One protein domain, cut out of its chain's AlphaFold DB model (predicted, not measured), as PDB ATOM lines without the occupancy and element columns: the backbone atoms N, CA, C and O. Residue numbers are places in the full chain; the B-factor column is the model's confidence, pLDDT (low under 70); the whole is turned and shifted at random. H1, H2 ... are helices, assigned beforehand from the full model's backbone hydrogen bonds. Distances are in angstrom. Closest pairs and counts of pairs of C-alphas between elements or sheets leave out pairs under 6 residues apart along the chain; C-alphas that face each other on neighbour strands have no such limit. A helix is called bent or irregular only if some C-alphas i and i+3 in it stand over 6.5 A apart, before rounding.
ATOM      1  N   VAL A 428     -21.691  24.338 -14.943       58.03
ATOM      2  CA  VAL A 428     -22.208  25.081 -13.774       58.03
ATOM      3  C   VAL A 428     -22.703  24.176 -12.626       58.03
ATOM      4  O   VAL A 428     -23.066  24.695 -11.583       58.03
ATOM      5  N   ASP A 429     -22.707  22.841 -12.740       56.78
ATOM      6  CA  ASP A 429     -23.265  21.967 -11.677       56.78
ATOM      7  C   ASP A 429     -22.345  21.787 -10.435       56.78
ATOM      8  O   ASP A 429     -21.368  21.046 -10.479       56.78
ATOM      9  N   GLU A 430     -22.646  22.467  -9.321       53.38
ATOM     10  CA  GLU A 430     -21.678  22.973  -8.319       53.38
ATOM     11  C   GLU A 430     -20.954  21.997  -7.345       53.38
ATOM     12  O   GLU A 430     -19.962  22.434  -6.772       53.38
ATOM     13  N   ASP A 431     -21.307  20.717  -7.135       55.19
ATOM     14  CA  ASP A 431     -21.032  20.141  -5.787       55.19
ATOM     15  C   ASP A 431     -20.245  18.813  -5.601       55.19
ATOM     16  O   ASP A 431     -20.069  18.434  -4.446       55.19
ATOM     17  N   HIS A 432     -19.759  18.071  -6.614       53.44
ATOM     18  CA  HIS A 432     -19.334  16.661  -6.367       53.44
ATOM     19  C   HIS A 432     -17.833  16.268  -6.440       53.44
ATOM     20  O   HIS A 432     -17.492  15.263  -5.825       53.44
ATOM     21  N   ASP A 433     -16.909  17.045  -7.032       57.47
ATOM     22  CA  ASP A 433     -15.578  16.482  -7.406       57.47
ATOM     23  C   ASP A 433     -14.333  17.144  -6.753       57.47
ATOM     24  O   ASP A 433     -13.190  16.781  -7.039       57.47
ATOM     25  N   HIS A 434     -14.496  18.134  -5.867       54.69
ATOM     26  CA  HIS A 434     -13.352  18.894  -5.320       54.69
ATOM     27  C   HIS A 434     -12.487  18.136  -4.301       54.69
ATOM     28  O   HIS A 434     -11.321  18.498  -4.110       54.69
ATOM     29  N   GLU A 435     -13.036  17.124  -3.627       58.69
ATOM     30  CA  GLU A 435     -12.262  16.293  -2.696       58.69
ATOM     31  C   GLU A 435     -11.400  15.269  -3.444       58.69
ATOM     32  O   GLU A 435     -10.231  15.103  -3.102       58.69
ATOM     33  N   GLU A 436     -11.905  14.695  -4.540       60.22
ATOM     34  CA  GLU A 436     -11.218  13.631  -5.281       60.22
ATOM     35  C   GLU A 436      -9.899  14.117  -5.904       60.22
ATOM     36  O   GLU A 436      -8.873  13.444  -5.835       60.22
ATOM     37  N   MET A 437      -9.854  15.345  -6.429       61.19
ATOM     38  CA  MET A 437      -8.637  15.880  -7.054       61.19
ATOM     39  C   MET A 437      -7.509  16.228  -6.068       61.19
ATOM     40  O   MET A 437      -6.344  16.219  -6.458       61.19
ATOM     41  N   ARG A 438      -7.825  16.531  -4.801       63.00
ATOM     42  CA  ARG A 438      -6.811  16.842  -3.772       63.00
ATOM     43  C   ARG A 438      -6.142  15.601  -3.198       63.00
ATOM     44  O   ARG A 438      -5.044  15.709  -2.656       63.00
ATOM     45  N   GLU A 439      -6.816  14.462  -3.275       66.88
ATOM     46  CA  GLU A 439      -6.306  13.179  -2.787       66.88
ATOM     47  C   GLU A 439      -5.480  12.440  -3.848       66.88
ATOM     48  O   GLU A 439      -4.707  11.539  -3.516       66.88
ATOM     49  N   ASN A 440      -5.593  12.858  -5.112       75.19
ATOM     50  CA  ASN A 440      -4.847  12.283  -6.219       75.19
ATOM     51  C   ASN A 440      -3.371  12.722  -6.225       75.19
ATOM     52  O   ASN A 440      -3.044  13.858  -5.865       75.19
ATOM     53  N   PRO A 441      -2.454  11.837  -6.650       76.56
ATOM     54  CA  PRO A 441      -1.043  12.174  -6.755       76.56
ATOM     55  C   PRO A 441      -0.787  13.209  -7.883       76.56
ATOM     56  O   PRO A 441      -1.602  13.347  -8.801       76.56
ATOM     57  N   PRO A 442       0.310  13.999  -7.814       76.88
ATOM     58  CA  PRO A 442       0.538  15.149  -8.706       76.88
ATOM     59  C   PRO A 442       0.588  14.823 -10.205       76.88
ATOM     60  O   PRO A 442       0.206  15.646 -11.032       76.88
ATOM     61  N   ASP A 443       1.051  13.628 -10.549       71.75
ATOM     62  CA  ASP A 443       1.072  13.054 -11.897       71.75
ATOM     63  C   ASP A 443      -0.340  12.829 -12.459       71.75
ATOM     64  O   ASP A 443      -0.618  13.193 -13.602       71.75
ATOM     65  N   VAL A 444      -1.256  12.304 -11.641       76.06
ATOM     66  CA  VAL A 444      -2.671  12.137 -12.006       76.06
ATOM     67  C   VAL A 444      -3.339  13.499 -12.183       76.06
ATOM     68  O   VAL A 444      -4.079  13.700 -13.144       76.06
ATOM     69  N   VAL A 445      -3.035  14.464 -11.310       80.19
ATOM     70  CA  VAL A 445      -3.530  15.844 -11.447       80.19
ATOM     71  C   VAL A 445      -3.010  16.492 -12.732       80.19
ATOM     72  O   VAL A 445      -3.788  17.106 -13.463       80.19
ATOM     73  N   GLU A 446      -1.720  16.339 -13.051       81.56
ATOM     74  CA  GLU A 446      -1.160  16.823 -14.317       81.56
ATOM     75  C   GLU A 446      -1.856  16.171 -15.520       81.56
ATOM     76  O   GLU A 446      -2.186  16.872 -16.475       81.56
ATOM     77  N   MET A 447      -2.112  14.861 -15.485       79.00
ATOM     78  CA  MET A 447      -2.809  14.146 -16.558       79.00
ATOM     79  C   MET A 447      -4.234  14.680 -16.773       79.00
ATOM     80  O   MET A 447      -4.565  15.074 -17.887       79.00
ATOM     81  N   LEU A 448      -5.039  14.784 -15.711       81.12
ATOM     82  CA  LEU A 448      -6.408  15.312 -15.793       81.12
ATOM     83  C   LEU A 448      -6.436  16.749 -16.339       81.12
ATOM     84  O   LEU A 448      -7.286  17.107 -17.152       81.12
ATOM     85  N   LEU A 449      -5.478  17.581 -15.923       85.25
ATOM     86  CA  LEU A 449      -5.375  18.964 -16.387       85.25
ATOM     87  C   LEU A 449      -4.819  19.088 -17.806       85.25
ATOM     88  O   LEU A 449      -5.100  20.080 -18.478       85.25
ATOM     89  N   ARG A 450      -4.042  18.114 -18.287       84.56
ATOM     90  CA  ARG A 450      -3.635  18.052 -19.697       84.56
ATOM     91  C   ARG A 450      -4.829  17.778 -20.600       84.56
ATOM     92  O   ARG A 450      -4.920  18.419 -21.647       84.56
ATOM     93  N   ASP A 451      -5.744  16.908 -20.183       82.00
ATOM     94  CA  ASP A 451      -6.992  16.677 -20.912       82.00
ATOM     95  C   ASP A 451      -7.816  17.969 -20.946       82.00
ATOM     96  O   ASP A 451      -8.235  18.414 -22.015       82.00
ATOM     97  N   GLU A 452      -7.944  18.654 -19.806       86.31
ATOM     98  CA  GLU A 452      -8.651  19.937 -19.721       86.31
ATOM     99  C   GLU A 452      -8.005  21.022 -20.603       86.31
ATOM    100  O   GLU A 452      -8.686  21.730 -21.350       86.31
ATOM    101  N   LEU A 453      -6.671  21.116 -20.601       89.62
ATOM    102  CA  LEU A 453      -5.929  21.983 -21.515       89.62
ATOM    103  C   LEU A 453      -6.255  21.651 -22.974       89.62
ATOM    104  O   LEU A 453      -6.541  22.567 -23.747       89.62
ATOM    105  N   ALA A 454      -6.215  20.373 -23.356       87.12
ATOM    106  CA  ALA A 454      -6.491  19.939 -24.721       87.12
ATOM    107  C   ALA A 454      -7.920  20.311 -25.146       87.12
ATOM    108  O   ALA A 454      -8.123  20.809 -26.258       87.12
ATOM    109  N   VAL A 455      -8.896  20.143 -24.252       87.00
ATOM    110  CA  VAL A 455     -10.299  20.519 -24.465       87.00
ATOM    111  C   VAL A 455     -10.445  22.032 -24.654       87.00
ATOM    112  O   VAL A 455     -10.981  22.477 -25.674       87.00
ATOM    113  N   LEU A 456      -9.925  22.845 -23.730       89.94
ATOM    114  CA  LEU A 456     -10.027  24.308 -23.794       89.94
ATOM    115  C   LEU A 456      -9.277  24.892 -24.992       89.94
ATOM    116  O   LEU A 456      -9.774  25.817 -25.647       89.94
ATOM    117  N   GLN A 457      -8.107  24.338 -25.311       91.62
ATOM    118  CA  GLN A 457      -7.358  24.655 -26.521       91.62
ATOM    119  C   GLN A 457      -8.191  24.340 -27.764       91.62
ATOM    120  O   GLN A 457      -8.281  25.173 -28.673       91.62
ATOM    121  N   ALA A 458      -8.825  23.168 -27.800       89.38
ATOM    122  CA  ALA A 458      -9.628  22.767 -28.936       89.38
ATOM    123  C   ALA A 458     -10.838  23.682 -29.139       89.38
ATOM    124  O   ALA A 458     -11.073  24.150 -30.255       89.38
ATOM    125  N   MET A 459     -11.554  24.014 -28.060       89.31
ATOM    126  CA  MET A 459     -12.655  24.979 -28.090       89.31
ATOM    127  C   MET A 459     -12.208  26.334 -28.634       89.31
ATOM    128  O   MET A 459     -12.867  26.889 -29.512       89.31
ATOM    129  N   LEU A 460     -11.081  26.863 -28.150       91.44
ATOM    130  CA  LEU A 460     -10.576  28.159 -28.590       91.44
ATOM    131  C   LEU A 460     -10.250  28.163 -30.088       91.44
ATOM    132  O   LEU A 460     -10.651  29.078 -30.811       91.44
ATOM    133  N   LEU A 461      -9.539  27.139 -30.564       90.38
ATOM    134  CA  LEU A 461      -9.184  27.009 -31.976       90.38
ATOM    135  C   LEU A 461     -10.430  26.854 -32.856       90.38
ATOM    136  O   LEU A 461     -10.525  27.512 -33.892       90.38
ATOM    137  N   LEU A 462     -11.409  26.053 -32.427       88.00
ATOM    138  CA  LEU A 462     -12.689  25.896 -33.118       88.00
ATOM    139  C   LEU A 462     -13.449  27.222 -33.194       88.00
ATOM    140  O   LEU A 462     -13.865  27.623 -34.278       88.00
ATOM    141  N   LEU A 463     -13.585  27.947 -32.083       88.88
ATOM    142  CA  LEU A 463     -14.279  29.236 -32.060       88.88
ATOM    143  C   LEU A 463     -13.596  30.267 -32.957       88.88
ATOM    144  O   LEU A 463     -14.283  30.958 -33.703       88.88
ATOM    145  N   ARG A 464     -12.260  30.334 -32.957       90.25
ATOM    146  CA  ARG A 464     -11.515  31.217 -33.869       90.25
ATOM    147  C   ARG A 464     -11.742  30.867 -35.335       90.25
ATOM    148  O   ARG A 464     -11.889  31.762 -36.156       90.25
ATOM    149  N   ARG A 465     -11.770  29.577 -35.676       87.62
ATOM    150  CA  ARG A 465     -11.965  29.121 -37.062       87.62
ATOM    151  C   ARG A 465     -13.402  29.257 -37.554       87.62
ATOM    152  O   ARG A 465     -13.610  29.380 -38.755       87.62
ATOM    153  N   LEU A 466     -14.377  29.205 -36.650       85.81
ATOM    154  CA  LEU A 466     -15.805  29.264 -36.974       85.81
ATOM    155  C   LEU A 466     -16.414  30.668 -36.811       85.81
ATOM    156  O   LEU A 466     -17.629  30.812 -36.987       85.81
ATOM    157  N   ASP A 467     -15.603  31.678 -36.478       86.50
ATOM    158  CA  ASP A 467     -16.040  33.020 -36.064       86.50
ATOM    159  C   ASP A 467     -17.076  32.971 -34.920       86.50
ATOM    160  O   ASP A 467     -18.090  33.670 -34.923       86.50
ATOM    161  N   GLY A 468     -16.855  32.068 -33.962       85.62
ATOM    162  CA  GLY A 468     -17.720  31.850 -32.807       85.62
ATOM    163  C   GLY A 468     -17.520  32.876 -31.680       85.62
ATOM    164  O   GLY A 468     -16.552  33.640 -31.676       85.62
ATOM    165  N   PRO A 469     -18.420  32.903 -30.679       88.00
ATOM    166  CA  PRO A 469     -18.389  33.894 -29.607       88.00
ATOM    167  C   PRO A 469     -17.277  33.604 -28.582       88.00
ATOM    168  O   PRO A 469     -17.492  32.905 -27.592       88.00
ATOM    169  N   LEU A 470     -16.094  34.200 -28.770       90.50
ATOM    170  CA  LEU A 470     -14.958  34.066 -27.837       90.50
ATOM    171  C   LEU A 470     -15.284  34.508 -26.400       90.50
ATOM    172  O   LEU A 470     -14.698  33.992 -25.452       90.50
ATOM    173  N   ASP A 471     -16.248  35.410 -26.211       89.44
ATOM    174  CA  ASP A 471     -16.679  35.841 -24.877       89.44
ATOM    175  C   ASP A 471     -17.374  34.726 -24.078       89.44
ATOM    176  O   ASP A 471     -17.397  34.773 -22.849       89.44
ATOM    177  N   MET A 472     -17.938  33.709 -24.740       86.19
ATOM    178  CA  MET A 472     -18.448  32.521 -24.046       86.19
ATOM    179  C   MET A 472     -17.307  31.671 -23.501       86.19
ATOM    180  O   MET A 472     -17.348  31.287 -22.339       86.19
ATOM    181  N   TRP A 473     -16.264  31.460 -24.302       91.06
ATOM    182  CA  TRP A 473     -15.065  30.746 -23.868       91.06
ATOM    183  C   TRP A 473     -14.351  31.475 -22.730       91.06
ATOM    184  O   TRP A 473     -14.024  30.865 -21.718       91.06
ATOM    185  N   ARG A 474     -14.200  32.803 -22.836       92.25
ATOM    186  CA  ARG A 474     -13.643  33.625 -21.750       92.25
ATOM    187  C   ARG A 474     -14.451  33.490 -20.464       92.25
ATOM    188  O   ARG A 474     -13.862  33.400 -19.394       92.25
ATOM    189  N   ARG A 475     -15.786  33.484 -20.561       88.44
ATOM    190  CA  ARG A 475     -16.651  33.272 -19.397       88.44
ATOM    191  C   ARG A 475     -16.447  31.889 -18.801       88.44
ATOM    192  O   ARG A 475     -16.172  31.849 -17.617       88.44
ATOM    193  N   ALA A 476     -16.487  30.822 -19.596       85.38
ATOM    194  CA  ALA A 476     -16.284  29.464 -19.093       85.38
ATOM    195  C   ALA A 476     -14.924  29.299 -18.404       85.38
ATOM    196  O   ALA A 476     -14.873  28.839 -17.274       85.38
ATOM    197  N   VAL A 477     -13.835  29.784 -19.011       88.19
ATOM    198  CA  VAL A 477     -12.501  29.760 -18.384       88.19
ATOM    199  C   VAL A 477     -12.466  30.600 -17.098       88.19
ATOM    200  O   VAL A 477     -11.837  30.198 -16.124       88.19
ATOM    201  N   ALA A 478     -13.151  31.748 -17.054       86.69
ATOM    202  CA  ALA A 478     -13.231  32.592 -15.853       86.69
ATOM    203  C   ALA A 478     -14.171  32.054 -14.762       86.69
ATOM    204  O   ALA A 478     -14.047  32.450 -13.606       86.69
ATOM    205  N   THR A 479     -15.129  31.206 -15.118       81.19
ATOM    206  CA  THR A 479     -16.011  30.513 -14.174       81.19
ATOM    207  C   THR A 479     -15.529  29.099 -13.881       81.19
ATOM    208  O   THR A 479     -16.157  28.407 -13.087       81.19
ATOM    209  N   HIS A 480     -14.420  28.674 -14.497       79.44
ATOM    210  CA  HIS A 480     -13.876  27.341 -14.318       79.44
ATOM    211  C   HIS A 480     -13.519  27.139 -12.847       79.44
ATOM    212  O   HIS A 480     -12.845  27.960 -12.219       79.44
ATOM    213  N   ARG A 481     -13.973  26.023 -12.287       67.38
ATOM    214  CA  ARG A 481     -14.009  25.788 -10.833       67.38
ATOM    215  C   ARG A 481     -12.628  25.817 -10.184       67.38
ATOM    216  O   ARG A 481     -12.477  26.152  -9.014       67.38
ATOM    217  N   GLN A 482     -11.608  25.493 -10.968       70.00
ATOM    218  CA  GLN A 482     -10.213  25.421 -10.545       70.00
ATOM    219  C   GLN A 482      -9.425  26.696 -10.858       70.00
ATOM    220  O   GLN A 482      -8.209  26.704 -10.736       70.00
ATOM    221  N   LEU A 483     -10.074  27.803 -11.233       62.69
ATOM    222  CA  LEU A 483      -9.382  29.040 -11.614       62.69
ATOM    223  C   LEU A 483      -8.418  29.567 -10.533       62.69
ATOM    224  O   LEU A 483      -7.442  30.251 -10.838       62.69
ATOM    225  N   HIS A 484      -8.693  29.268  -9.262       70.31
ATOM    226  CA  HIS A 484      -7.848  29.645  -8.126       70.31
ATOM    227  C   HIS A 484      -6.857  28.558  -7.696       70.31
ATOM    228  O   HIS A 484      -6.092  28.779  -6.755       70.31
ATOM    229  N   ASP A 485      -6.871  27.413  -8.371       82.69
ATOM    230  CA  ASP A 485      -5.929  26.325  -8.175       82.69
ATOM    231  C   ASP A 485      -4.607  26.636  -8.890       82.69
ATOM    232  O   ASP A 485      -4.567  27.067 -10.048       82.69
ATOM    233  N   VAL A 486      -3.503  26.413  -8.183       89.88
ATOM    234  CA  VAL A 486      -2.150  26.563  -8.720       89.88
ATOM    235  C   VAL A 486      -1.925  25.576  -9.857       89.88
ATOM    236  O   VAL A 486      -1.345  25.952 -10.875       89.88
ATOM    237  N   ALA A 487      -2.430  24.346  -9.726       88.69
ATOM    238  CA  ALA A 487      -2.282  23.317 -10.742       88.69
ATOM    239  C   ALA A 487      -2.961  23.742 -12.053       88.69
ATOM    240  O   ALA A 487      -2.346  23.668 -13.115       88.69
ATOM    241  N   PHE A 488      -4.173  24.300 -11.990       90.31
ATOM    242  CA  PHE A 488      -4.869  24.816 -13.172       90.31
ATOM    243  C   PHE A 488      -4.133  26.010 -13.801       90.31
ATOM    244  O   PHE A 488      -3.953  26.075 -15.019       90.31
ATOM    245  N   ALA A 489      -3.626  26.945 -12.990       92.94
ATOM    246  CA  ALA A 489      -2.815  28.046 -13.505       92.94
ATOM    247  C   ALA A 489      -1.550  27.545 -14.228       92.94
ATOM    248  O   ALA A 489      -1.218  28.040 -15.310       92.94
ATOM    249  N   ARG A 490      -0.878  26.545 -13.651       93.12
ATOM    250  CA  ARG A 490       0.371  25.950 -14.138       93.12
ATOM    251  C   ARG A 490       0.180  25.118 -15.405       93.12
ATOM    252  O   ARG A 490       0.899  25.335 -16.376       93.12
ATOM    253  N   TYR A 491      -0.765  24.181 -15.391       91.62
ATOM    254  CA  TYR A 491      -0.936  23.178 -16.443       91.62
ATOM    255  C   TYR A 491      -1.945  23.583 -17.523       91.62
ATOM    256  O   TYR A 491      -1.891  23.028 -18.614       91.62
ATOM    257  N   VAL A 492      -2.808  24.577 -17.277       93.12
ATOM    258  CA  VAL A 492      -3.825  25.018 -18.249       93.12
ATOM    259  C   VAL A 492      -3.596  26.462 -18.694       93.12
ATOM    260  O   VAL A 492      -3.321  26.720 -19.867       93.12
ATOM    261  N   LEU A 493      -3.657  27.434 -17.777       94.81
ATOM    262  CA  LEU A 493      -3.655  28.853 -18.162       94.81
ATOM    263  C   LEU A 493      -2.323  29.327 -18.759       94.81
ATOM    264  O   LEU A 493      -2.326  30.077 -19.738       94.81
ATOM    265  N   VAL A 494      -1.184  28.919 -18.187       95.19
ATOM    266  CA  VAL A 494       0.145  29.280 -18.714       95.19
ATOM    267  C   VAL A 494       0.372  28.686 -20.113       95.19
ATOM    268  O   VAL A 494       0.759  29.452 -21.002       95.19
ATOM    269  N   PRO A 495       0.109  27.390 -20.372       95.31
ATOM    270  CA  PRO A 495       0.175  26.840 -21.727       95.31
ATOM    271  C   PRO A 495      -0.776  27.524 -22.716       95.31
ATOM    272  O   PRO A 495      -0.339  27.894 -23.808       95.31
ATOM    273  N   LEU A 496      -2.032  27.793 -22.330       94.62
ATOM    274  CA  LEU A 496      -2.969  28.548 -23.173       94.62
ATOM    275  C   LEU A 496      -2.433  29.944 -23.502       94.62
ATOM    276  O   LEU A 496      -2.479  30.361 -24.660       94.62
ATOM    277  N   HIS A 497      -1.879  30.653 -22.512       95.19
ATOM    278  CA  HIS A 497      -1.244  31.951 -22.718       95.19
ATOM    279  C   HIS A 497      -0.119  31.848 -23.745       95.19
ATOM    280  O   HIS A 497      -0.079  32.646 -24.675       95.19
ATOM    281  N   GLN A 498       0.781  30.872 -23.596       93.00
ATOM    282  CA  GLN A 498       1.906  30.677 -24.512       93.00
ATOM    283  C   GLN A 498       1.443  30.384 -25.940       93.00
ATOM    284  O   GLN A 498       2.050  30.895 -26.878       93.00
ATOM    285  N   MET A 499       0.367  29.611 -26.100       93.19
ATOM    286  CA  MET A 499      -0.206  29.297 -27.406       93.19
ATOM    287  C   MET A 499      -0.750  30.542 -28.116       93.19
ATOM    288  O   MET A 499      -0.516  30.713 -29.306       93.19
ATOM    289  N   VAL A 500      -1.492  31.404 -27.414       92.75
ATOM    290  CA  VAL A 500      -2.171  32.554 -28.045       92.75
ATOM    291  C   VAL A 500      -1.312  33.812 -28.105       92.75
ATOM    292  O   VAL A 500      -1.676  34.764 -28.790       92.75
ATOM    293  N   ARG A 501      -0.184  33.811 -27.389       87.19
ATOM    294  CA  ARG A 501       0.695  34.962 -27.156       87.19
ATOM    295  C   ARG A 501       1.189  35.667 -28.411       87.19
ATOM    296  O   ARG A 501       1.550  36.833 -28.320       87.19
ATOM    297  N   ASP A 502       1.311  34.936 -29.513       87.44
ATOM    298  CA  ASP A 502       1.844  35.452 -30.776       87.44
ATOM    299  C   ASP A 502       0.725  35.854 -31.760       87.44
ATOM    300  O   ASP A 502       0.993  36.577 -32.717       87.44
ATOM    301  N   ASP A 503      -0.521  35.436 -31.504       89.81
ATOM    302  CA  ASP A 503      -1.664  35.637 -32.407       89.81
ATOM    303  C   ASP A 503      -2.689  36.660 -31.880       89.81
ATOM    304  O   ASP A 503      -3.432  37.249 -32.665       89.81
ATOM    305  N   ASP A 504      -2.788  36.841 -30.558       92.31
ATOM    306  CA  ASP A 504      -3.856  37.613 -29.907       92.31
ATOM    307  C   ASP A 504      -3.394  38.172 -28.552       92.31
ATOM    308  O   ASP A 504      -3.552  37.548 -27.495       92.31
ATOM    309  N   ASP A 505      -2.814  39.373 -28.597       91.75
ATOM    310  CA  ASP A 505      -2.263  40.060 -27.425       91.75
ATOM    311  C   ASP A 505      -3.305  40.316 -26.333       91.75
ATOM    312  O   ASP A 505      -2.980  40.299 -25.144       91.75
ATOM    313  N   ASP A 506      -4.559  40.568 -26.712       93.94
ATOM    314  CA  ASP A 506      -5.624  40.863 -25.758       93.94
ATOM    315  C   ASP A 506      -6.035  39.606 -24.991       93.94
ATOM    316  O   ASP A 506      -6.168  39.651 -23.763       93.94
ATOM    317  N   LEU A 507      -6.178  38.469 -25.681       93.12
ATOM    318  CA  LEU A 507      -6.445  37.186 -25.033       93.12
ATOM    319  C   LEU A 507      -5.265  36.722 -24.177       93.12
ATOM    320  O   LEU A 507      -5.478  36.263 -23.055       93.12
ATOM    321  N   ALA A 508      -4.036  36.882 -24.670       93.94
ATOM    322  CA  ALA A 508      -2.832  36.573 -23.908       93.94
ATOM    323  C   ALA A 508      -2.780  37.407 -22.621       93.94
ATOM    324  O   ALA A 508      -2.676  36.866 -21.519       93.94
ATOM    325  N   ARG A 509      -2.954  38.728 -22.726       94.38
ATOM    326  CA  ARG A 509      -2.967  39.622 -21.563       94.38
ATOM    327  C   ARG A 509      -4.044  39.216 -20.564       94.38
ATOM    328  O   ARG A 509      -3.770  39.169 -19.369       94.38
ATOM    329  N   TRP A 510      -5.240  38.884 -21.038       95.12
ATOM    330  CA  TRP A 510      -6.326  38.418 -20.184       95.12
ATOM    331  C   TRP A 510      -5.983  37.102 -19.460       95.12
ATOM    332  O   TRP A 510      -6.089  37.049 -18.235       95.12
ATOM    333  N   LEU A 511      -5.461  36.083 -20.153       94.94
ATOM    334  CA  LEU A 511      -5.011  34.830 -19.522       94.94
ATOM    335  C   LEU A 511      -3.916  35.075 -18.472       94.94
ATOM    336  O   LEU A 511      -3.947  34.496 -17.385       94.94
ATOM    337  N   ALA A 512      -2.985  35.992 -18.751       95.12
ATOM    338  CA  ALA A 512      -1.956  36.382 -17.794       95.12
ATOM    339  C   ALA A 512      -2.548  37.034 -16.532       95.12
ATOM    340  O   ALA A 512      -2.052  36.772 -15.436       95.12
ATOM    341  N   THR A 513      -3.619  37.834 -16.650       95.50
ATOM    342  CA  THR A 513      -4.296  38.419 -15.473       95.50
ATOM    343  C   THR A 513      -4.967  37.379 -14.580       95.50
ATOM    344  O   THR A 513      -5.090  37.619 -13.380       95.50
ATOM    345  N   LEU A 514      -5.348  36.226 -15.136       93.69
ATOM    346  CA  LEU A 514      -5.922  35.113 -14.381       93.69
ATOM    347  C   LEU A 514      -4.839  34.275 -13.688       93.69
ATOM    348  O   LEU A 514      -4.914  34.046 -12.484       93.69
ATOM    349  N   ALA A 515      -3.805  33.862 -14.426       95.06
ATOM    350  CA  ALA A 515      -2.784  32.942 -13.917       95.06
ATOM    351  C   ALA A 515      -1.795  33.604 -12.944       95.06
ATOM    352  O   ALA A 515      -1.402  33.019 -11.933       95.06
ATOM    353  N   ARG A 516      -1.381  34.846 -13.232       95.81
ATOM    354  CA  ARG A 516      -0.285  35.516 -12.515       95.81
ATOM    355  C   ARG A 516      -0.543  35.675 -11.013       95.81
ATOM    356  O   ARG A 516       0.351  35.312 -10.249       95.81
ATOM    357  N   PRO A 517      -1.709  36.169 -10.545       95.75
ATOM    358  CA  PRO A 517      -1.939  36.352  -9.112       95.75
ATOM    359  C   PRO A 517      -1.920  35.035  -8.330       95.75
ATOM    360  O   PRO A 517      -1.508  35.028  -7.171       95.75
ATOM    361  N   VAL A 518      -2.349  33.933  -8.956       94.06
ATOM    362  CA  VAL A 518      -2.370  32.596  -8.346       94.06
ATOM    363  C   VAL A 518      -0.941  32.092  -8.144       94.06
ATOM    364  O   VAL A 518      -0.554  31.802  -7.012       94.06
ATOM    365  N   LEU A 519      -0.128  32.098  -9.206       94.62
ATOM    366  CA  LEU A 519       1.271  31.658  -9.146       94.62
ATOM    367  C   LEU A 519       2.125  32.550  -8.231       94.62
ATOM    368  O   LEU A 519       2.924  32.045  -7.445       94.62
ATOM    369  N   GLN A 520       1.929  33.876  -8.269       95.75
ATOM    370  CA  GLN A 520       2.629  34.809  -7.376       95.75
ATOM    371  C   GLN A 520       2.287  34.564  -5.907       95.75
ATOM    372  O   GLN A 520       3.178  34.575  -5.062       95.75
ATOM    373  N   ARG A 521       1.003  34.346  -5.590       94.12
ATOM    374  CA  ARG A 521       0.571  34.051  -4.220       94.12
ATOM    375  C   ARG A 521       1.143  32.724  -3.736       94.12
ATOM    376  O   ARG A 521       1.585  32.658  -2.595       94.12
ATOM    377  N   HIS A 522       1.142  31.698  -4.584       93.81
ATOM    378  CA  HIS A 522       1.706  30.395  -4.245       93.81
ATOM    379  C   HIS A 522       3.204  30.499  -3.947       93.81
ATOM    380  O   HIS A 522       3.614  30.186  -2.838       93.81
ATOM    381  N   LEU A 523       3.995  31.076  -4.857       94.25
ATOM    382  CA  LEU A 523       5.440  31.255  -4.663       94.25
ATOM    383  C   LEU A 523       5.807  32.202  -3.508       94.25
ATOM    384  O   LEU A 523       6.907  32.116  -2.973       94.25
ATOM    385  N   ALA A 524       4.920  33.128  -3.127       93.62
ATOM    386  CA  ALA A 524       5.130  33.985  -1.960       93.62
ATOM    387  C   ALA A 524       4.868  33.259  -0.630       93.62
ATOM    388  O   ALA A 524       5.468  33.615   0.385       93.62
ATOM    389  N   ASN A 525       3.960  32.281  -0.631       91.38
ATOM    390  CA  ASN A 525       3.583  31.517   0.557       91.38
ATOM    391  C   ASN A 525       4.440  30.256   0.736       91.38
ATOM    392  O   ASN A 525       4.693  29.855   1.873       91.38
ATOM    393  N   ASP A 526       4.912  29.668  -0.360       88.62
ATOM    394  CA  ASP A 526       5.735  28.467  -0.344       88.62
ATOM    395  C   ASP A 526       7.217  28.820  -0.255       88.62
ATOM    396  O   ASP A 526       7.761  29.620  -1.016       88.62
ATOM    397  N   MET A 527       7.912  28.193   0.694       85.44
ATOM    398  CA  MET A 527       9.364  28.307   0.754       85.44
ATOM    399  C   MET A 527       9.977  27.570  -0.432       85.44
ATOM    400  O   MET A 527       9.706  26.383  -0.627       85.44
ATOM    401  N   ALA A 528      10.872  28.246  -1.156       86.88
ATOM    402  CA  ALA A 528      11.644  27.626  -2.225       86.88
ATOM    403  C   ALA A 528      12.265  26.306  -1.726       86.88
ATOM    404  O   ALA A 528      12.995  26.312  -0.723       86.88
ATOM    405  N   PRO A 529      11.982  25.165  -2.383       87.88
ATOM    406  CA  PRO A 529      12.451  23.882  -1.902       87.88
ATOM    407  C   PRO A 529      13.978  23.860  -1.941       87.88
ATOM    408  O   PRO A 529      14.605  24.111  -2.972       87.88
ATOM    409  N   SER A 530      14.598  23.537  -0.805       85.88
ATOM    410  CA  SER A 530      16.027  23.236  -0.768       85.88
ATOM    411  C   SER A 530      16.286  22.063  -1.712       85.88
ATOM    412  O   SER A 530      15.702  20.995  -1.499       85.88
ATOM    413  N   ARG A 531      17.144  22.244  -2.726       77.81
ATOM    414  CA  ARG A 531      17.517  21.154  -3.640       77.81
ATOM    415  C   ARG A 531      18.000  19.954  -2.816       77.81
ATOM    416  O   ARG A 531      18.985  20.105  -2.088       77.81
ATOM    417  N   PRO A 532      17.301  18.805  -2.862       84.06
ATOM    418  CA  PRO A 532      17.731  17.621  -2.139       84.06
ATOM    419  C   PRO A 532      19.076  17.150  -2.688       84.06
ATOM    420  O   PRO A 532      19.348  17.303  -3.877       84.06
ATOM    421  N   ASN A 533      19.899  16.530  -1.845       88.19
ATOM    422  CA  ASN A 533      20.994  15.724  -2.363       88.19
ATOM    423  C   ASN A 533      20.385  14.463  -2.991       88.19
ATOM    424  O   ASN A 533      19.955  13.560  -2.279       88.19
ATOM    425  N   HIS A 604      11.153  14.980  -6.255       90.81
ATOM    426  CA  HIS A 604      11.190  15.424  -7.650       90.81
ATOM    427  C   HIS A 604      10.032  16.380  -7.959       90.81
ATOM    428  O   HIS A 604      10.298  17.518  -8.342       90.81
ATOM    429  N   TRP A 605       8.790  15.954  -7.698       87.75
ATOM    430  CA  TRP A 605       7.579  16.733  -7.973       87.75
ATOM    431  C   TRP A 605       7.591  18.113  -7.321       87.75
ATOM    432  O   TRP A 605       7.414  19.102  -8.014       87.75
ATOM    433  N   ILE A 606       7.948  18.211  -6.038       90.31
ATOM    434  CA  ILE A 606       8.023  19.501  -5.328       90.31
ATOM    435  C   ILE A 606       8.991  20.471  -6.030       90.31
ATOM    436  O   ILE A 606       8.708  21.656  -6.183       90.31
ATOM    437  N   CYS A 607      10.161  19.980  -6.452       90.75
ATOM    438  CA  CYS A 607      11.144  20.819  -7.141       90.75
ATOM    439  C   CYS A 607      10.713  21.152  -8.575       90.75
ATOM    440  O   CYS A 607      10.985  22.252  -9.053       90.75
ATOM    441  N   TYR A 608      10.074  20.199  -9.254       90.50
ATOM    442  CA  TYR A 608       9.576  20.338 -10.617       90.50
ATOM    443  C   TYR A 608       8.434  21.353 -10.694       90.50
ATOM    444  O   TYR A 608       8.530  22.304 -11.461       90.50
ATOM    445  N   GLU A 609       7.421  21.228  -9.842       90.44
ATOM    446  CA  GLU A 609       6.274  22.134  -9.774       90.44
ATOM    447  C   GLU A 609       6.690  23.568  -9.441       90.44
ATOM    448  O   GLU A 609       6.323  24.497 -10.159       90.44
ATOM    449  N   HIS A 610       7.559  23.756  -8.443       93.31
ATOM    450  CA  HIS A 610       8.104  25.080  -8.141       93.31
ATOM    451  C   HIS A 610       8.886  25.661  -9.335       93.31
ATOM    452  O   HIS A 610       8.818  26.859  -9.618       93.31
ATOM    453  N   ALA A 611       9.657  24.837 -10.056       91.50
ATOM    454  CA  ALA A 611      10.359  25.285 -11.258       91.50
ATOM    455  C   ALA A 611       9.386  25.662 -12.389       91.50
ATOM    456  O   ALA A 611       9.630  26.653 -13.082       91.50
ATOM    457  N   LEU A 612       8.286  24.919 -12.547       91.38
ATOM    458  CA  LEU A 612       7.214  25.241 -13.485       91.38
ATOM    459  C   LEU A 612       6.527  26.560 -13.135       91.38
ATOM    460  O   LEU A 612       6.280  27.348 -14.039       91.38
ATOM    461  N   ASP A 613       6.285  26.853 -11.859       94.56
ATOM    462  CA  ASP A 613       5.654  28.112 -11.443       94.56
ATOM    463  C   ASP A 613       6.545  29.321 -11.729       94.56
ATOM    464  O   ASP A 613       6.090  30.328 -12.280       94.56
ATOM    465  N   VAL A 614       7.840  29.208 -11.416       95.12
ATOM    466  CA  VAL A 614       8.832  30.249 -11.721       95.12
ATOM    467  C   VAL A 614       8.945  30.458 -13.233       95.12
ATOM    468  O   VAL A 614       8.940  31.599 -13.704       95.12
ATOM    469  N   ALA A 615       9.019  29.373 -14.008       94.00
ATOM    470  CA  ALA A 615       9.064  29.440 -15.466       94.00
ATOM    471  C   ALA A 615       7.758  29.998 -16.054       94.00
ATOM    472  O   ALA A 615       7.799  30.774 -17.009       94.00
ATOM    473  N   GLY A 616       6.615  29.645 -15.466       94.62
ATOM    474  CA  GLY A 616       5.295  30.141 -15.824       94.62
ATOM    475  C   GLY A 616       5.202  31.649 -15.639       94.62
ATOM    476  O   GLY A 616       4.887  32.348 -16.596       94.62
ATOM    477  N   LEU A 617       5.580  32.174 -14.468       96.12
ATOM    478  CA  LEU A 617       5.635  33.622 -14.233       96.12
ATOM    479  C   LEU A 617       6.569  34.334 -15.215       96.12
ATOM    480  O   LEU A 617       6.165  35.314 -15.835       96.12
ATOM    481  N   ALA A 618       7.774  33.800 -15.432       94.25
ATOM    482  CA  ALA A 618       8.698  34.361 -16.414       94.25
ATOM    483  C   ALA A 618       8.096  34.377 -17.833       94.25
ATOM    484  O   ALA A 618       8.279  35.338 -18.578       94.25
ATOM    485  N   ALA A 619       7.338  33.342 -18.211       92.50
ATOM    486  CA  ALA A 619       6.652  33.284 -19.497       92.50
ATOM    487  C   ALA A 619       5.506  34.306 -19.608       92.50
ATOM    488  O   ALA A 619       5.309  34.856 -20.693       92.50
ATOM    489  N   LEU A 620       4.779  34.563 -18.515       93.75
ATOM    490  CA  LEU A 620       3.715  35.573 -18.431       93.75
ATOM    491  C   LEU A 620       4.255  37.015 -18.422       93.75
ATOM    492  O   LEU A 620       3.522  37.931 -18.793       93.75
ATOM    493  N   ASP A 621       5.491  37.229 -17.964       91.31
ATOM    494  CA  ASP A 621       6.123  38.553 -17.840       91.31
ATOM    495  C   ASP A 621       7.034  38.918 -19.019       91.31
ATOM    496  O   ASP A 621       7.352  40.092 -19.208       91.31
ATOM    497  N   ALA A 622       7.460  37.936 -19.815       87.56
ATOM    498  CA  ALA A 622       8.408  38.174 -20.893       87.56
ATOM    499  C   ALA A 622       7.888  39.225 -21.896       87.56
ATOM    500  O   ALA A 622       6.758  39.157 -22.391       87.56
ATOM    501  N   THR A 623       8.749  40.178 -22.241       81.50
ATOM    502  CA  THR A 623       8.468  41.178 -23.279       81.50
ATOM    503  C   THR A 623       8.778  40.620 -24.670       81.50
ATOM    504  O   THR A 623       9.430  39.578 -24.814       81.50
ATOM    505  N   ASP A 624       8.334  41.307 -25.724       72.81
ATOM    506  CA  ASP A 624       8.670  40.932 -27.105       72.81
ATOM    507  C   ASP A 624      10.175  40.994 -27.397       72.81
ATOM    508  O   ASP A 624      10.697  40.217 -28.203       72.81
ATOM    509  N   GLU A 625      10.910  41.847 -26.684       72.44
ATOM    510  CA  GLU A 625      12.364  41.948 -26.808       72.44
ATOM    511  C   GLU A 625      13.081  40.733 -26.201       72.44
ATOM    512  O   GLU A 625      13.927  40.123 -26.869       72.44
ATOM    513  N   ASP A 626      12.679  40.302 -24.999       74.69
ATOM    514  CA  ASP A 626      13.204  39.091 -24.346       74.69
ATOM    515  C   ASP A 626      12.962  37.840 -25.212       74.69
ATOM    516  O   ASP A 626      13.804  36.940 -25.313       74.69
ATOM    517  N   ARG A 627      11.823  37.807 -25.915       62.34
ATOM    518  CA  ARG A 627      11.437  36.735 -26.845       62.34
ATOM    519  C   ARG A 627      12.325  36.688 -28.078       62.34
ATOM    520  O   ARG A 627      12.795  35.612 -28.460       62.34
ATOM    521  N   HIS A 628      12.563  37.829 -28.723       70.88
ATOM    522  CA  HIS A 628      13.441  37.882 -29.888       70.88
ATOM    523  C   HIS A 628      14.874  37.492 -29.523       70.88
ATOM    524  O   HIS A 628      15.523  36.794 -30.306       70.88
ATOM    525  N   ALA A 629      15.340  37.857 -28.327       70.81
ATOM    526  CA  ALA A 629      16.621  37.403 -27.804       70.81
ATOM    527  C   ALA A 629      16.651  35.874 -27.610       70.81
ATOM    528  O   ALA A 629      17.541  35.212 -28.148       70.81
ATOM    529  N   ALA A 630      15.641  35.284 -26.961       71.94
ATOM    530  CA  ALA A 630      15.559  33.834 -26.751       71.94
ATOM    531  C   ALA A 630      15.439  33.035 -28.066       71.94
ATOM    532  O   ALA A 630      16.094  32.004 -28.239       71.94
ATOM    533  N   LYS A 631      14.650  33.517 -29.038       70.25
ATOM    534  CA  LYS A 631      14.490  32.878 -30.360       70.25
ATOM    535  C   LYS A 631      15.773  32.961 -31.191       70.25
ATOM    536  O   LYS A 631      16.122  31.986 -31.855       70.25
ATOM    537  N   ARG A 632      16.504  34.083 -31.124       72.88
ATOM    538  CA  ARG A 632      17.845  34.216 -31.726       72.88
ATOM    539  C   ARG A 632      18.837  33.253 -31.078       72.88
ATOM    540  O   ARG A 632      19.580  32.592 -31.791       72.88
ATOM    541  N   GLN A 633      18.788  33.101 -29.756       71.25
ATOM    542  CA  GLN A 633      19.662  32.182 -29.028       71.25
ATOM    543  C   GLN A 633      19.371  30.704 -29.350       71.25
ATOM    544  O   GLN A 633      20.302  29.911 -29.464       71.25
ATOM    545  N   ARG A 634      18.097  30.328 -29.553       66.38
ATOM    546  CA  ARG A 634      17.713  28.974 -30.002       66.38
ATOM    547  C   ARG A 634      18.129  28.695 -31.447       66.38
ATOM    548  O   ARG A 634      18.622  27.608 -31.719       66.38
ATOM    549  N   ARG A 635      17.973  29.666 -32.356       63.75
ATOM    550  CA  ARG A 635      18.442  29.527 -33.747       63.75
ATOM    551  C   ARG A 635      19.963  29.383 -33.823       63.75
ATOM    552  O   ARG A 635      20.421  28.469 -34.490       63.75
ATOM    553  N   GLY A 636      20.707  30.176 -33.047       54.91
ATOM    554  CA  GLY A 636      22.165  30.045 -32.954       54.91
ATOM    555  C   GLY A 636      22.625  28.671 -32.449       54.91
ATOM    556  O   GLY A 636      23.527  28.087 -33.028       54.91
ATOM    557  N   ARG A 637      21.955  28.087 -31.439       48.66
ATOM    558  CA  ARG A 637      22.300  26.732 -30.956       48.66
ATOM    559  C   ARG A 637      21.926  25.603 -31.921       48.66
ATOM    560  O   ARG A 637      22.611  24.589 -31.929       48.66
ATOM    561  N   CYS A 638      20.850  25.740 -32.701       40.72
ATOM    562  CA  CYS A 638      20.524  24.745 -33.729       40.72
ATOM    563  C   CYS A 638      21.519  24.779 -34.894       40.72
ATOM    564  O   CYS A 638      21.843  23.718 -35.418       40.72
ATOM    565  N   GLU A 639      22.015  25.961 -35.272       42.28
ATOM    566  CA  GLU A 639      23.043  26.116 -36.312       42.28
ATOM    567  C   GLU A 639      24.397  25.534 -35.866       42.28
ATOM    568  O   GLU A 639      25.041  24.842 -36.650       42.28
ATOM    569  N   ASP A 640      24.775  25.679 -34.591       37.97
ATOM    570  CA  ASP A 640      25.989  25.045 -34.046       37.97
ATOM    571  C   ASP A 640      25.876  23.506 -33.956       37.97
ATOM    572  O   ASP A 640      26.857  22.800 -34.167       37.97
ATOM    573  N   LEU A 641      24.674  22.959 -33.725       34.09
ATOM    574  CA  LEU A 641      24.424  21.507 -33.724       34.09
ATOM    575  C   LEU A 641      24.329  20.892 -35.132       34.09
ATOM    576  O   LEU A 641      24.381  19.673 -35.257       34.09
ATOM    577  N   THR A 642      24.202  21.699 -36.193       33.19
ATOM    578  CA  THR A 642      24.219  21.195 -37.584       33.19
ATOM    579  C   THR A 642      25.612  21.198 -38.218       33.19
ATOM    580  O   THR A 642      25.768  20.683 -39.322       33.19
ATOM    581  N   ILE A 643      26.626  21.753 -37.542       36.84
ATOM    582  CA  ILE A 643      28.019  21.793 -38.027       36.84
ATOM    583  C   ILE A 643      28.867  20.637 -37.448       36.84
ATOM    584  O   ILE A 643      29.949  20.355 -37.961       36.84
ATOM    585  N   GLU A 644      28.349  19.883 -36.475       33.41
ATOM    586  CA  GLU A 644      28.958  18.644 -35.966       33.41
ATOM    587  C   GLU A 644      27.976  17.457 -36.050       33.41
ATOM    588  O   GLU A 644      27.497  16.947 -35.039       33.41
ATOM    589  N   MET A 645      27.679  17.007 -37.275       30.45
ATOM    590  CA  MET A 645      27.231  15.637 -37.578       30.45
ATOM    591  C   MET A 645      27.873  15.140 -38.869       30.45
ATOM    592  O   MET A 645      27.742  15.842 -39.899       30.45
TER     593      MET A 645
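What this domain is: This is residues 428 to 533 and 604 to 645 of the 645 residues of an uncharacterized protein of Saprolegnia parasitica (strain CBS 223.65) (UniProt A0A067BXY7). Helix H4 runs through the middle of a cluster of helices, with the long H2, the bent H5 and H6 packed round it and the shorter H3 folded back beside part of H2. H1 lies out at one side near H2, and on the opposite side residues 628 to 645, most of them in H7, stick out as a free arm. The printed part has 148 residues, with seven named helices in the order H1 to H7 and no named strand, and its class is all helix. It is only just compact, close to loose, with a radius of gyration of the C-alphas of 17.6 A; the C-alphas span 58 by 50 by 30 A.

How they stand to each other: Start at H2, residues 442 to 465, the longest helix by residues. It touches H4, residues 486 to 500, at a shallow tilt of 31 degrees, running the same way; look at Leu 453 and Val 492, whose C-alphas are the closest at 4.9 A. With residues 459 to 464 alone, H2 touches H3, residues 470 to 479; the two form a helical hairpin at a shallow tilt of 22 degrees, opposite ways, with the C-alphas of Leu 463 and Leu 470 closest at 6.5 A. H4 is the hub, touching three helices. H5, residues 505 to 525, was assigned as one helix by its hydrogen bonds but is bent, with C-alphas 514 and 517 6.7 A apart; its arms H5a, residues 505 to 514, and H5b, residues 517 to 525, stand at a steep tilt of 39 degrees. H4 and H5a touch and form a helical hairpin at a shallow tilt of 5 degrees, opposite ways, with the C-alphas of His 497 and Ala 508 closest at 5.0 A. H6, residues 604 to 621, touches H4 with its residues 612 to 620 alone at a steep tilt of 41 degrees; their closest C-alphas, of Val 494 and Gly 616, are 6.0 A apart. H4, H5a and H6 form an up and down bundle, each running against the one before it. H6 also touches H5b, with the C-alphas of Leu 519 and Asp 613 closest at 6.1 A. H1, residues 434 to 439, is close to H2 but not clearly touching, with Met 437 and Val 445 the closest C-alphas at 6.7 A. H7, residues 624 to 641, touches no helix. Every O i to N i+4 pair is within hydrogen-bond range in H2, H3, H5a, H5b, H6 and H7, against 1 of 2 in H1 and 8 of 11 in H4; H4 is only just irregular, with C-alphas 491 and 494 6.6 A apart.

Where its parts are: Find C-alpha 442 at (0.538, 15.149, -8.706); from there H2 runs 34.0 A to C-alpha 465 at (-11.965, 29.121, -37.062). Earlier you meet H1, 9.4 A long, and after H2 come H3, 14.2 A, and H4, 20.2 A. H5a measures 14.4 A and H5b 12.1 A. Beyond the cut H6 covers 25.8 A, and H7 runs 25.9 A to C-alpha 641 at (24.424, 21.507, -33.724).

The domain as a whole: The two C-alphas farthest apart are those of Asp 431 and Ile 643, at 58.7 A. Residues 534 to 603 are not printed, and C-alphas 533 and 604 are 11.1 A apart across this cut, which lies in the link from H5 to H6. Of the links printed whole, H3 to H4 is short and the others are tight. The mean pLDDT of the printed part is 81.3; look for values under 70 at residues 428 to 439, 481, 483, 627 and 634 to 645, the last being the chain's last residue.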